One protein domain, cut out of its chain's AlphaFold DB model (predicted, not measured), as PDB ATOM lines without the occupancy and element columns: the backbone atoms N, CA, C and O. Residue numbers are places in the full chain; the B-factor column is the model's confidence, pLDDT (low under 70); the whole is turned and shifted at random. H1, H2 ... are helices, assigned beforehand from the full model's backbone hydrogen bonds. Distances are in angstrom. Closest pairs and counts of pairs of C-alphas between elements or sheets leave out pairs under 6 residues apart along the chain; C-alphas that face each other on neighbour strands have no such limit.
ATOM      1  N   SER A 346       4.689   7.723   4.570       86.69
ATOM      2  CA  SER A 346       5.906   6.927   4.365       86.69
ATOM      3  C   SER A 346       5.655   5.417   4.247       86.69
ATOM      4  O   SER A 346       6.564   4.619   4.454       86.69
ATOM      5  N   LEU A 347       4.436   5.014   3.879       87.38
ATOM      6  CA  LEU A 347       4.081   3.622   3.612       87.38
ATOM      7  C   LEU A 347       4.294   3.295   2.123       87.38
ATOM      8  O   LEU A 347       4.210   4.190   1.273       87.38
ATOM      9  N   PRO A 348       4.507   2.014   1.760       88.44
ATOM     10  CA  PRO A 348       4.566   1.601   0.360       88.44
ATOM     11  C   PRO A 348       3.347   2.094  -0.424       88.44
ATOM     12  O   PRO A 348       2.218   1.941   0.032       88.44
ATOM     13  N   LEU A 349       3.534   2.628  -1.636       85.31
ATOM     14  CA  LEU A 349       2.426   3.197  -2.425       85.31
ATOM     15  C   LEU A 349       1.258   2.207  -2.588       85.31
ATOM     16  O   LEU A 349       0.095   2.574  -2.465       85.31
ATOM     17  N   ARG A 350       1.558   0.918  -2.778       86.12
ATOM     18  CA  ARG A 350       0.556  -0.155  -2.913       86.12
ATOM     19  C   ARG A 350       0.149  -0.799  -1.580       86.12
ATOM     20  O   ARG A 350      -0.407  -1.892  -1.586       86.12
ATOM     21  N   TYR A 351       0.393  -0.151  -0.441       88.62
ATOM     22  CA  TYR A 351       0.199  -0.735   0.891       88.62
ATOM     23  C   TYR A 351      -1.213  -1.308   1.100       88.62
ATOM     24  O   TYR A 351      -1.360  -2.491   1.390       88.62
ATOM     25  N   LEU A 352      -2.273  -0.518   0.876       86.38
ATOM     26  CA  LEU A 352      -3.659  -0.982   1.068       86.38
ATOM     27  C   LEU A 352      -4.058  -2.107   0.103       86.38
ATOM     28  O   LEU A 352      -4.910  -2.933   0.426       86.38
ATOM     29  N   GLU A 353      -3.450  -2.156  -1.079       85.31
ATOM     30  CA  GLU A 353      -3.670  -3.214  -2.060       85.31
ATOM     31  C   GLU A 353      -3.017  -4.526  -1.608       85.31
ATOM     32  O   GLU A 353      -3.697  -5.551  -1.506       85.31
ATOM     33  N   LEU A 354      -1.732  -4.471  -1.248       86.25
ATOM     34  CA  LEU A 354      -0.969  -5.614  -0.751       86.25
ATOM     35  C   LEU A 354      -1.593  -6.166   0.535       86.25
ATOM     36  O   LEU A 354      -1.865  -7.365   0.627       86.25
ATOM     37  N   ALA A 355      -1.946  -5.293   1.475       86.06
ATOM     38  CA  ALA A 355      -2.569  -5.690   2.728       86.06
ATOM     39  C   ALA A 355      -3.965  -6.310   2.535       86.06
ATOM     40  O   ALA A 355      -4.323  -7.252   3.247       86.06
ATOM     41  N   ARG A 356      -4.747  -5.859   1.540       87.00
ATOM     42  CA  ARG A 356      -6.006  -6.531   1.165       87.00
ATOM     43  C   ARG A 356      -5.757  -7.912   0.561       87.00
ATOM     44  O   ARG A 356      -6.489  -8.835   0.901       87.00
ATOM     45  N   SER A 357      -4.747  -8.069  -0.297       82.94
ATOM     46  CA  SER A 357      -4.437  -9.368  -0.919       82.94
ATOM     47  C   SER A 357      -3.901 -10.409   0.067       82.94
ATOM     48  O   SER A 357      -4.203 -11.591  -0.075       82.94
ATOM     49  N   ALA A 358      -3.170  -9.974   1.096       83.62
ATOM     50  CA  ALA A 358      -2.635 -10.847   2.138       83.62
ATOM     51  C   ALA A 358      -3.691 -11.282   3.165       83.62
ATOM     52  O   ALA A 358      -3.433 -12.126   4.021       83.62
ATOM     53  N   GLN A 359      -4.895 -10.709   3.104       80.19
ATOM     54  CA  GLN A 359      -5.965 -11.064   4.013       80.19
ATOM     55  C   GLN A 359      -6.602 -12.398   3.612       80.19
ATOM     56  O   GLN A 359      -7.289 -12.498   2.595       80.19
ATOM     57  N   GLU A 360      -6.453 -13.418   4.457       70.19
ATOM     58  CA  GLU A 360      -7.106 -14.706   4.240       70.19
ATOM     59  C   GLU A 360      -8.639 -14.570   4.282       70.19
ATOM     60  O   GLU A 360      -9.260 -14.469   5.346       70.19
ATOM     61  N   ALA A 361      -9.280 -14.638   3.113       60.22
ATOM     62  CA  ALA A 361     -10.739 -14.572   2.962       60.22
ATOM     63  C   ALA A 361     -11.497 -15.698   3.712       60.22
ATOM     64  O   ALA A 361     -12.719 -15.639   3.889       60.22
ATOM     65  N   GLY A 362     -10.779 -16.730   4.172       58.44
ATOM     66  CA  GLY A 362     -11.306 -17.849   4.953       58.44
ATOM     67  C   GLY A 362     -11.451 -17.592   6.456       58.44
ATOM     68  O   GLY A 362     -12.211 -18.316   7.103       58.44
ATOM     69  N   SER A 363     -10.784 -16.577   7.016       70.56
ATOM     70  CA  SER A 363     -10.746 -16.353   8.467       70.56
ATOM     71  C   SER A 363     -12.104 -15.909   9.027       70.56
ATOM     72  O   SER A 363     -12.759 -15.002   8.504       70.56
ATOM     73  N   TRP A 364     -12.539 -16.539  10.124       77.69
ATOM     74  CA  TRP A 364     -13.805 -16.225  10.803       77.69
ATOM     75  C   TRP A 364     -13.892 -14.745  11.205       77.69
ATOM     76  O   TRP A 364     -14.915 -14.099  10.979       77.69
ATOM     77  N   THR A 365     -12.790 -14.178  11.701       75.81
ATOM     78  CA  THR A 365     -12.686 -12.766  12.098       75.81
ATOM     79  C   THR A 365     -12.894 -11.831  10.905       75.81
ATOM     80  O   THR A 365     -13.605 -10.833  11.006       75.81
ATOM     81  N   VAL A 366     -12.343 -12.184   9.739       77.50
ATOM     82  CA  VAL A 366     -12.497 -11.415   8.494       77.50
ATOM     83  C   VAL A 366     -13.939 -11.456   7.990       77.50
ATOM     84  O   VAL A 366     -14.441 -10.445   7.503       77.50
ATOM     85  N   ARG A 367     -14.638 -12.587   8.158       79.69
ATOM     86  CA  ARG A 367     -16.068 -12.702   7.823       79.69
ATOM     87  C   ARG A 367     -16.940 -11.834   8.725       79.69
ATOM     88  O   ARG A 367     -17.841 -11.173   8.217       79.69
ATOM     89  N   MET A 368     -16.668 -11.816  10.029       82.94
ATOM     90  CA  MET A 368     -17.418 -11.000  10.994       82.94
ATOM     91  C   MET A 368     -17.176  -9.498  10.814       82.94
ATOM     92  O   MET A 368     -18.074  -8.700  11.064       82.94
ATOM     93  N   LEU A 369     -15.988  -9.111  10.346       84.81
ATOM     94  CA  LEU A 369     -15.608  -7.714  10.125       84.81
ATOM     95  C   LEU A 369     -15.650  -7.288   8.653       84.81
ATOM     96  O   LEU A 369     -15.063  -6.273   8.299       84.81
ATOM     97  N   ARG A 370     -16.316  -8.041   7.770       81.56
ATOM     98  CA  ARG A 370     -16.306  -7.777   6.319       81.56
ATOM     99  C   ARG A 370     -16.845  -6.390   5.945       81.56
ATOM    100  O   ARG A 370     -16.457  -5.847   4.917       81.56
ATOM    101  N   GLU A 371     -17.741  -5.847   6.764       81.69
ATOM    102  CA  GLU A 371     -18.347  -4.524   6.573       81.69
ATOM    103  C   GLU A 371     -17.450  -3.372   7.055       81.69
ATOM    104  O   GLU A 371     -17.725  -2.215   6.749       81.69
ATOM    105  N   GLU A 372     -16.376  -3.673   7.793       88.62
ATOM    106  CA  GLU A 372     -15.427  -2.676   8.283       88.62
ATOM    107  C   GLU A 372     -14.288  -2.465   7.275       88.62
ATOM    108  O   GLU A 372     -13.814  -3.404   6.622       88.62
ATOM    109  N   SER A 373     -13.797  -1.228   7.170       90.12
ATOM    110  CA  SER A 373     -12.667  -0.915   6.293       90.12
ATOM    111  C   SER A 373     -11.388  -1.628   6.752       90.12
ATOM    112  O   SER A 373     -11.243  -2.039   7.908       90.12
ATOM    113  N   LEU A 374     -10.429  -1.814   5.837       89.75
ATOM    114  CA  LEU A 374      -9.152  -2.445   6.181       89.75
ATOM    115  C   LEU A 374      -8.425  -1.712   7.330       89.75
ATOM    116  O   LEU A 374      -8.044  -2.402   8.274       89.75
ATOM    117  N   PRO A 375      -8.305  -0.367   7.352       92.81
ATOM    118  CA  PRO A 375      -7.655   0.318   8.470       92.81
ATOM    119  C   PRO A 375      -8.350   0.104   9.823       92.81
ATOM    120  O   PRO A 375      -7.677  -0.022  10.843       92.81
ATOM    121  N   ILE A 376      -9.685   0.000   9.852       91.69
ATOM    122  CA  ILE A 376     -10.427  -0.321  11.083       91.69
ATOM    123  C   ILE A 376     -10.105  -1.746  11.543       91.69
ATOM    124  O   ILE A 376      -9.889  -1.970  12.733       91.69
ATOM    125  N   ARG A 377     -10.021  -2.708  10.616       92.19
ATOM    126  CA  ARG A 377      -9.649  -4.095  10.933       92.19
ATOM    127  C   ARG A 377      -8.223  -4.191  11.467       92.19
ATOM    128  O   ARG A 377      -8.022  -4.807  12.510       92.19
ATOM    129  N   LEU A 378      -7.264  -3.521  10.832       92.62
ATOM    130  CA  LEU A 378      -5.890  -3.421  11.338       92.62
ATOM    131  C   LEU A 378      -5.851  -2.757  12.722       92.62
ATOM    132  O   LEU A 378      -5.161  -3.242  13.611       92.62
ATOM    133  N   ALA A 379      -6.681  -1.738  12.974       93.88
ATOM    134  CA  ALA A 379      -6.792  -1.126  14.299       93.88
ATOM    135  C   ALA A 379      -7.374  -2.080  15.363       93.88
ATOM    136  O   ALA A 379      -7.058  -1.939  16.548       93.88
ATOM    137  N   VAL A 380      -8.229  -3.036  14.976       92.50
ATOM    138  CA  VAL A 380      -8.720  -4.104  15.865       92.50
ATOM    139  C   VAL A 380      -7.587  -5.069  16.204       92.50
ATOM    140  O   VAL A 380      -7.370  -5.332  17.387       92.50
ATOM    141  N   TYR A 381      -6.829  -5.534  15.206       90.88
ATOM    142  CA  TYR A 381      -5.659  -6.395  15.418       90.88
ATOM    143  C   TYR A 381      -4.616  -5.719  16.311       90.88
ATOM    144  O   TYR A 381      -4.257  -6.276  17.347       90.88
ATOM    145  N   HIS A 382      -4.286  -4.461  16.018       92.25
ATOM    146  CA  HIS A 382      -3.406  -3.627  16.831       92.25
ATOM    147  C   HIS A 382      -3.869  -3.543  18.301       92.25
ATOM    148  O   HIS A 382      -3.051  -3.417  19.212       92.25
ATOM    149  N   LYS A 383      -5.181  -3.596  18.580       93.00
ATOM    150  CA  LYS A 383      -5.715  -3.524  19.951       93.00
ATOM    151  C   LYS A 383      -5.781  -4.877  20.664       93.00
ATOM    152  O   LYS A 383      -5.690  -4.886  21.891       93.00
ATOM    153  N   LEU A 384      -6.012  -5.966  19.937       89.81
ATOM    154  CA  LEU A 384      -6.198  -7.300  20.514       89.81
ATOM    155  C   LEU A 384      -4.891  -8.084  20.647       89.81
ATOM    156  O   LEU A 384      -4.751  -8.832  21.610       89.81
ATOM    157  N   LEU A 385      -3.977  -7.920  19.692       88.69
ATOM    158  CA  LEU A 385      -2.729  -8.680  19.595       88.69
ATOM    159  C   LEU A 385      -1.497  -7.793  19.839       88.69
ATOM    160  O   LEU A 385      -0.546  -8.232  20.471       88.69
ATOM    161  N   GLY A 386      -1.568  -6.513  19.461       89.94
ATOM    162  CA  GLY A 386      -0.468  -5.550  19.604       89.94
ATOM    163  C   GLY A 386       0.060  -5.091  18.241       89.94
ATOM    164  O   GLY A 386      -0.388  -5.602  17.227       89.94
ATOM    165  N   PRO A 387       0.938  -4.079  18.169       89.50
ATOM    166  CA  PRO A 387       1.487  -3.607  16.893       89.50
ATOM    167  C   PRO A 387       2.538  -4.556  16.279       89.50
ATOM    168  O   PRO A 387       2.621  -4.620  15.057       89.50
ATOM    169  N   ALA A 388       3.257  -5.331  17.100       89.75
ATOM    170  CA  ALA A 388       4.378  -6.197  16.706       89.75
ATOM    171  C   ALA A 388       4.073  -7.707  16.852       89.75
ATOM    172  O   ALA A 388       4.885  -8.466  17.370       89.75
ATOM    173  N   ASP A 389       2.861  -8.152  16.508       89.31
ATOM    174  CA  ASP A 389       2.502  -9.572  16.629       89.31
ATOM    175  C   ASP A 389       3.033 -10.390  15.434       89.31
ATOM    176  O   ASP A 389       2.717 -10.097  14.280       89.31
ATOM    177  N   ASP A 390       3.789 -11.457  15.717       84.31
ATOM    178  CA  ASP A 390       4.443 -12.318  14.713       84.31
ATOM    179  C   ASP A 390       3.467 -13.074  13.787       84.31
ATOM    180  O   ASP A 390       3.887 -13.732  12.833       84.31
ATOM    181  N   THR A 391       2.157 -13.050  14.066       83.62
ATOM    182  CA  THR A 391       1.145 -13.700  13.215       83.62
ATOM    183  C   THR A 391       0.678 -12.824  12.054       83.62
ATOM    184  O   THR A 391      -0.116 -13.281  11.224       83.62
ATOM    185  N   TYR A 392       1.144 -11.574  11.975       87.19
ATOM    186  CA  TYR A 392       0.796 -10.677  10.882       87.19
ATOM    187  C   TYR A 392       1.493 -11.055   9.574       87.19
ATOM    188  O   TYR A 392       2.682 -11.361   9.570       87.19
ATOM    189  N   PRO A 393       0.783 -11.000   8.432       88.25
ATOM    190  CA  PRO A 393       1.434 -11.077   7.133       88.25
ATOM    191  C   PRO A 393       2.399  -9.902   6.952       88.25
ATOM    192  O   PRO A 393       2.014  -8.766   7.227       88.25
ATOM    193  N   ASP A 394       3.575 -10.141   6.368       86.69
ATOM    194  CA  ASP A 394       4.569  -9.092   6.072       86.69
ATOM    195  C   ASP A 394       3.962  -7.896   5.318       86.69
ATOM    196  O   ASP A 394       4.306  -6.744   5.552       86.69
ATOM    197  N   ALA A 395       2.981  -8.157   4.448       89.50
ATOM    198  CA  ALA A 395       2.268  -7.134   3.685       89.50
ATOM    199  C   ALA A 395       1.425  -6.165   4.541       89.50
ATOM    200  O   ALA A 395       0.934  -5.166   4.015       89.50
ATOM    201  N   TRP A 396       1.178  -6.476   5.816       91.75
ATOM    202  CA  TRP A 396       0.480  -5.597   6.759       91.75
ATOM    203  C   TRP A 396       1.438  -4.698   7.534       91.75
ATOM    204  O   TRP A 396       0.991  -3.680   8.068       91.75
ATOM    205  N   LEU A 397       2.718  -5.053   7.589       90.69
ATOM    206  CA  LEU A 397       3.717  -4.353   8.376       90.69
ATOM    207  C   LEU A 397       4.229  -3.120   7.621       90.69
ATOM    208  O   LEU A 397       4.328  -3.102   6.391       90.69
ATOM    209  N   ASP A 398       4.523  -2.066   8.370       89.31
ATOM    210  CA  ASP A 398       5.302  -0.934   7.899       89.31
ATOM    211  C   ASP A 398       6.757  -1.413   7.721       89.31
ATOM    212  O   ASP A 398       7.357  -1.912   8.675       89.31
ATOM    213  N   PRO A 399       7.340  -1.310   6.513       81.06
ATOM    214  CA  PRO A 399       8.676  -1.834   6.232       81.06
ATOM    215  C   PRO A 399       9.789  -1.133   7.019       81.06
ATOM    216  O   PRO A 399      10.897  -1.661   7.077       81.06
ATOM    217  N   VAL A 400       9.526   0.049   7.586       82.50
ATOM    218  CA  VAL A 400      10.501   0.789   8.395       82.50
ATOM    219  C   VAL A 400      10.496   0.303   9.839       82.50
ATOM    220  O   VAL A 400      11.559   0.184  10.439       82.50
ATOM    221  N   THR A 401       9.319   0.030  10.408       85.56
ATOM    222  CA  THR A 401       9.197  -0.343  11.827       85.56
ATOM    223  C   THR A 401       9.073  -1.846  12.053       85.56
ATOM    224  O   THR A 401       9.297  -2.304  13.166       85.56
ATOM    225  N   GLY A 402       8.695  -2.621  11.034       87.94
ATOM    226  CA  GLY A 402       8.351  -4.037  11.192       87.94
ATOM    227  C   GLY A 402       7.051  -4.271  11.974       87.94
ATOM    228  O   GLY A 402       6.746  -5.406  12.322       87.94
ATOM    229  N   GLU A 403       6.269  -3.222  12.238       92.69
ATOM    230  CA  GLU A 403       5.019  -3.266  13.005       92.69
ATOM    231  C   GLU A 403       3.815  -2.873  12.139       92.69
ATOM    232  O   GLU A 403       3.961  -2.315  11.054       92.69
ATOM    233  N   LEU A 404       2.587  -3.094  12.617       92.81
ATOM    234  CA  LEU A 404       1.405  -2.486  11.999       92.81
ATOM    235  C   LEU A 404       1.498  -0.946  12.011       92.81
ATOM    236  O   LEU A 404       1.967  -0.371  12.996       92.81
ATOM    237  N   PRO A 405       0.937  -0.247  11.001       94.19
ATOM    238  CA  PRO A 405       0.872   1.204  11.019       94.19
ATOM    239  C   PRO A 405       0.195   1.721  12.282       94.19
ATOM    240  O   PRO A 405      -0.821   1.185  12.751       94.19
ATOM    241  N   THR A 406       0.725   2.822  12.797       93.56
ATOM    242  CA  THR A 406       0.204   3.472  13.995       93.56
ATOM    243  C   THR A 406      -1.277   3.811  13.831       93.56
ATOM    244  O   THR A 406      -1.770   4.089  12.735       93.56
ATOM    245  N   LEU A 407      -2.014   3.891  14.941       92.00
ATOM    246  CA  LEU A 407      -3.428   4.283  14.893       92.00
ATOM    247  C   LEU A 407      -3.649   5.635  14.186       92.00
ATOM    248  O   LEU A 407      -4.693   5.831  13.568       92.00
ATOM    249  N   GLN A 408      -2.683   6.556  14.263       91.81
ATOM    250  CA  GLN A 408      -2.749   7.840  13.565       91.81
ATOM    251  C   GLN A 408      -2.626   7.670  12.045       91.81
ATOM    252  O   GLN A 408      -3.427   8.255  11.316       91.81
ATOM    253  N   GLN A 409      -1.696   6.833  11.575       91.56
ATOM    254  CA  GLN A 409      -1.583   6.474  10.158       91.56
ATOM    255  C   GLN A 409      -2.841   5.734   9.677       91.56
ATOM    256  O   GLN A 409      -3.389   6.086   8.640       91.56
ATOM    257  N   LEU A 410      -3.382   4.787  10.452       93.12
ATOM    258  CA  LEU A 410      -4.621   4.076  10.102       93.12
ATOM    259  C   LEU A 410      -5.837   5.015  10.015       93.12
ATOM    260  O   LEU A 410      -6.670   4.868   9.121       93.12
ATOM    261  N   ALA A 411      -5.938   6.005  10.905       89.56
ATOM    262  CA  ALA A 411      -6.985   7.027  10.843       89.56
ATOM    263  C   ALA A 411      -6.855   7.900   9.583       89.56
ATOM    264  O   ALA A 411      -7.860   8.190   8.934       89.56
ATOM    265  N   ALA A 412      -5.625   8.278   9.217       89.75
ATOM    266  CA  ALA A 412      -5.338   9.032   7.999       89.75
ATOM    267  C   ALA A 412      -5.630   8.210   6.729       89.75
ATOM    268  O   ALA A 412      -6.282   8.710   5.810       89.75
ATOM    269  N   LEU A 413      -5.257   6.926   6.712       90.31
ATOM    270  CA  LEU A 413      -5.580   5.993   5.629       90.31
ATOM    271  C   LEU A 413      -7.090   5.817   5.446       90.31
ATOM    272  O   LEU A 413      -7.538   5.668   4.314       90.31
ATOM    273  N   ASP A 414      -7.888   5.880   6.512       89.81
ATOM    274  CA  ASP A 414      -9.355   5.774   6.443       89.81
ATOM    275  C   ASP A 414     -10.067   7.137   6.323       89.81
ATOM    276  O   ASP A 414     -11.291   7.188   6.235       89.81
ATOM    277  N   GLN A 415      -9.318   8.248   6.306       91.19
ATOM    278  CA  GLN A 415      -9.828   9.630   6.284       91.19
ATOM    279  C   GLN A 415     -10.822   9.948   7.415       91.19
ATOM    280  O   GLN A 415     -11.800  10.681   7.235       91.19
ATOM    281  N   ILE A 416     -10.575   9.416   8.610       90.12
ATOM    282  CA  ILE A 416     -11.406   9.666   9.791       90.12
ATOM    283  C   ILE A 416     -10.594  10.260  10.936       90.12
ATOM    284  O   ILE A 416      -9.376  10.149  11.010       90.12
ATOM    285  N   SER A 417     -11.293  10.883  11.885       91.06
ATOM    286  CA  SER A 417     -10.648  11.360  13.106       91.06
ATOM    287  C   SER A 417     -10.218  10.190  13.999       91.06
ATOM    288  O   SER A 417     -10.888   9.157  14.066       91.06
ATOM    289  N   MET A 418      -9.147  10.383  14.769       93.50
ATOM    290  CA  MET A 418      -8.691   9.411  15.769       93.50
ATOM    291  C   MET A 418      -9.787   8.970  16.764       93.50
ATOM    292  O   MET A 418      -9.906   7.768  17.022       93.50
ATOM    293  N   PRO A 419     -10.627   9.872  17.315       91.62
ATOM    294  CA  PRO A 419     -11.785   9.471  18.118       91.62
ATOM    295  C   PRO A 419     -12.773   8.568  17.367       91.62
ATOM    296  O   PRO A 419     -13.267   7.595  17.940       91.62
ATOM    297  N   THR A 420     -13.032   8.846  16.086       89.12
ATOM    298  CA  THR A 420     -13.913   8.026  15.240       89.12
ATOM    299  C   THR A 420     -13.324   6.637  15.002       89.12
ATOM    300  O   THR A 420     -14.047   5.654  15.161       89.12
ATOM    301  N   LEU A 421     -12.022   6.543  14.705       93.25
ATOM    302  CA  LEU A 421     -11.324   5.262  14.550       93.25
ATOM    303  C   LEU A 421     -11.432   4.433  15.835       93.25
ATOM    304  O   LEU A 421     -11.826   3.272  15.794       93.25
ATOM    305  N   ARG A 422     -11.146   5.038  16.998       91.94
ATOM    306  CA  ARG A 422     -11.239   4.354  18.301       91.94
ATOM    307  C   ARG A 422     -12.654   3.862  18.593       91.94
ATOM    308  O   ARG A 422     -12.801   2.755  19.106       91.94
ATOM    309  N   LYS A 423     -13.673   4.662  18.263       92.19
ATOM    310  CA  LYS A 423     -15.082   4.286  18.426       92.19
ATOM    311  C   LYS A 423     -15.440   3.084  17.547       92.19
ATOM    312  O   LYS A 423     -15.867   2.072  18.089       92.19
ATOM    313  N   ARG A 424     -15.191   3.161  16.234       92.25
ATOM    314  CA  ARG A 424     -15.501   2.072  15.286       92.25
ATOM    315  C   ARG A 424     -14.724   0.793  15.588       92.25
ATOM    316  O   ARG A 424     -15.287  -0.291  15.550       92.25
ATOM    317  N   ARG A 425     -13.454   0.914  15.981       94.94
ATOM    318  CA  ARG A 425     -12.643  -0.216  16.449       94.94
ATOM    319  C   ARG A 425     -13.275  -0.907  17.659       94.94
ATOM    320  O   ARG A 425     -13.336  -2.128  17.692       94.94
ATOM    321  N   ASN A 426     -13.715  -0.146  18.663       92.94
ATOM    322  CA  ASN A 426     -14.350  -0.734  19.843       92.94
ATOM    323  C   ASN A 426     -15.687  -1.402  19.478       92.94
ATOM    324  O   ASN A 426     -15.922  -2.523  19.903       92.94
ATOM    325  N   GLU A 427     -16.499  -0.777  18.620       92.50
ATOM    326  CA  GLU A 427     -17.740  -1.376  18.104       92.50
ATOM    327  C   GLU A 427     -17.467  -2.689  17.343       92.50
ATOM    328  O   GLU A 427     -18.187  -3.670  17.512       92.50
ATOM    329  N   ALA A 428     -16.396  -2.743  16.545       91.44
ATOM    330  CA  ALA A 428     -15.956  -3.951  15.852       91.44
ATOM    331  C   ALA A 428     -15.483  -5.054  16.821       91.44
ATOM    332  O   ALA A 428     -15.803  -6.227  16.624       91.44
ATOM    333  N   ILE A 429     -14.772  -4.695  17.893       91.00
ATOM    334  CA  ILE A 429     -14.380  -5.630  18.960       91.00
ATOM    335  C   ILE A 429     -15.618  -6.177  19.686       91.00
ATOM    336  O   ILE A 429     -15.717  -7.384  19.908       91.00
ATOM    337  N   ASP A 430     -16.594  -5.323  19.991       91.12
ATOM    338  CA  ASP A 430     -17.847  -5.733  20.629       91.12
ATOM    339  C   ASP A 430     -18.640  -6.703  19.735       91.12
ATOM    340  O   ASP A 430     -19.165  -7.704  20.229       91.12
ATOM    341  N   LYS A 431     -18.665  -6.477  18.410       88.19
ATOM    342  CA  LYS A 431     -19.247  -7.419  17.433       88.19
ATOM    343  C   LYS A 431     -18.562  -8.790  17.486       88.19
ATOM    344  O   LYS A 431     -19.256  -9.807  17.479       88.19
ATOM    345  N   LEU A 432     -17.228  -8.838  17.581       87.75
ATOM    346  CA  LEU A 432     -16.484 -10.099  17.701       87.75
ATOM    347  C   LEU A 432     -16.819 -10.840  19.001       87.75
ATOM    348  O   LEU A 432     -17.056 -12.050  18.973       87.75
ATOM    349  N   TYR A 433     -16.889 -10.132  20.131       87.56
ATOM    350  CA  TYR A 433     -17.262 -10.742  21.409       87.56
ATOM    351  C   TYR A 433     -18.705 -11.254  21.414       87.56
ATOM    352  O   TYR A 433     -18.953 -12.368  21.881       87.56
ATOM    353  N   ALA A 434     -19.645 -10.491  20.851       85.62
ATOM    354  CA  ALA A 434     -21.040 -10.907  20.725       85.62
ATOM    355  C   ALA A 434     -21.194 -12.152  19.832       85.62
ATOM    356  O   ALA A 434     -21.924 -13.078  20.185       85.62
ATOM    357  N   ALA A 435     -20.465 -12.214  18.712       81.31
ATOM    358  CA  ALA A 435     -20.473 -13.367  17.813       81.31
ATOM    359  C   ALA A 435     -19.859 -14.624  18.458       81.31
ATOM    360  O   ALA A 435     -20.381 -15.723  18.276       81.31
ATOM    361  N   ASN A 436     -18.797 -14.472  19.256       80.25
ATOM    362  CA  ASN A 436     -18.184 -15.586  19.985       80.25
ATOM    363  C   ASN A 436     -19.102 -16.126  21.101       80.25
ATOM    364  O   ASN A 436     -19.194 -17.333  21.306       80.25
ATOM    365  N   ALA A 437     -19.838 -15.244  21.786       73.56
ATOM    366  CA  ALA A 437     -20.825 -15.639  22.793       73.56
ATOM    367  C   ALA A 437     -22.039 -16.369  22.186       73.56
ATOM    368  O   ALA A 437     -22.567 -17.289  22.806       73.56
ATOM    369  N   ALA A 438     -22.460 -15.989  20.975       69.06
ATOM    370  CA  ALA A 438     -23.541 -16.652  20.245       69.06
ATOM    371  C   ALA A 438     -23.132 -18.013  19.651       69.06
ATOM    372  O   ALA A 438     -23.983 -18.877  19.497       69.06
ATOM    373  N   ALA A 439     -21.848 -18.218  19.336       63.75
ATOM    374  CA  ALA A 439     -21.322 -19.500  18.850       63.75
ATOM    375  C   ALA A 439     -21.093 -20.543  19.966       63.75
ATOM    376  O   ALA A 439     -20.894 -21.720  19.672       63.75
ATOM    377  N   ALA A 440     -21.085 -20.112  21.233       55.75
ATOM    378  CA  ALA A 440     -20.909 -20.965  22.411       55.75
ATOM    379  C   ALA A 440     -22.236 -21.451  23.039       55.75
ATOM    380  O   ALA A 440     -22.202 -22.218  24.003       55.75
ATOM    381  N   GLN A 441     -23.379 -20.988  22.517       45.38
ATOM    382  CA  GLN A 441     -24.732 -21.479  22.817       45.38
ATOM    383  C   GLN A 441     -25.178 -22.448  21.726       45.38
ATOM    384  O   GLN A 441     -25.884 -23.419  22.079       45.38
TER     385      GLN A 441
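AT A GLANCE: This is residues 346 to 441 of the 441 residues of an uncharacterized protein of Duganella sacchari (UniProt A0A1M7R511). H3 forms the core, with H4 beside it in a helical hairpin and the long H5 crossing it; H5 is on one side of H3 and the long link, residues 385 to 406, on the other, while residues 436 to 441 stick out. The 96 printed residues include five named helices, H1 to H5 in order, and no named strand: all helix. The whole is compact, radius of gyration of the C-alphas 13.3 A, and spans 45 by 28 by 21 A.

IN THESE COORDINATES: H1 is residues 351 to 357, from C-alpha 351 at (0.199, -0.735, 0.891). H2 is 364 to 368, H3 374 to 384, 15.4 A long, and H4 407 to 413. H5, 418 to 439, runs 31.7 A to C-alpha 439 at (-21.322, -19.500, 18.850).

HOW THE PARTS SIT: H1 is close to but not clearly touching H3. H3 and H4 touch at a shallow tilt of 9 degrees, opposite ways; their closest C-alphas, Pro 375 and Leu 410, are 5.1 A apart. H5 touches H3 with residues 421 to 429 alone, only just about perpendicular at 70.2 degrees; the closest C-alphas, Val 380 and Arg 425, are 5.6 A apart. In H1 to H5 every O i to N i+4 pair is within hydrogen-bond range.

THE WHOLE: The printed part has no cut. Residues 361 to 362 and 438 to 441 are under pLDDT 70.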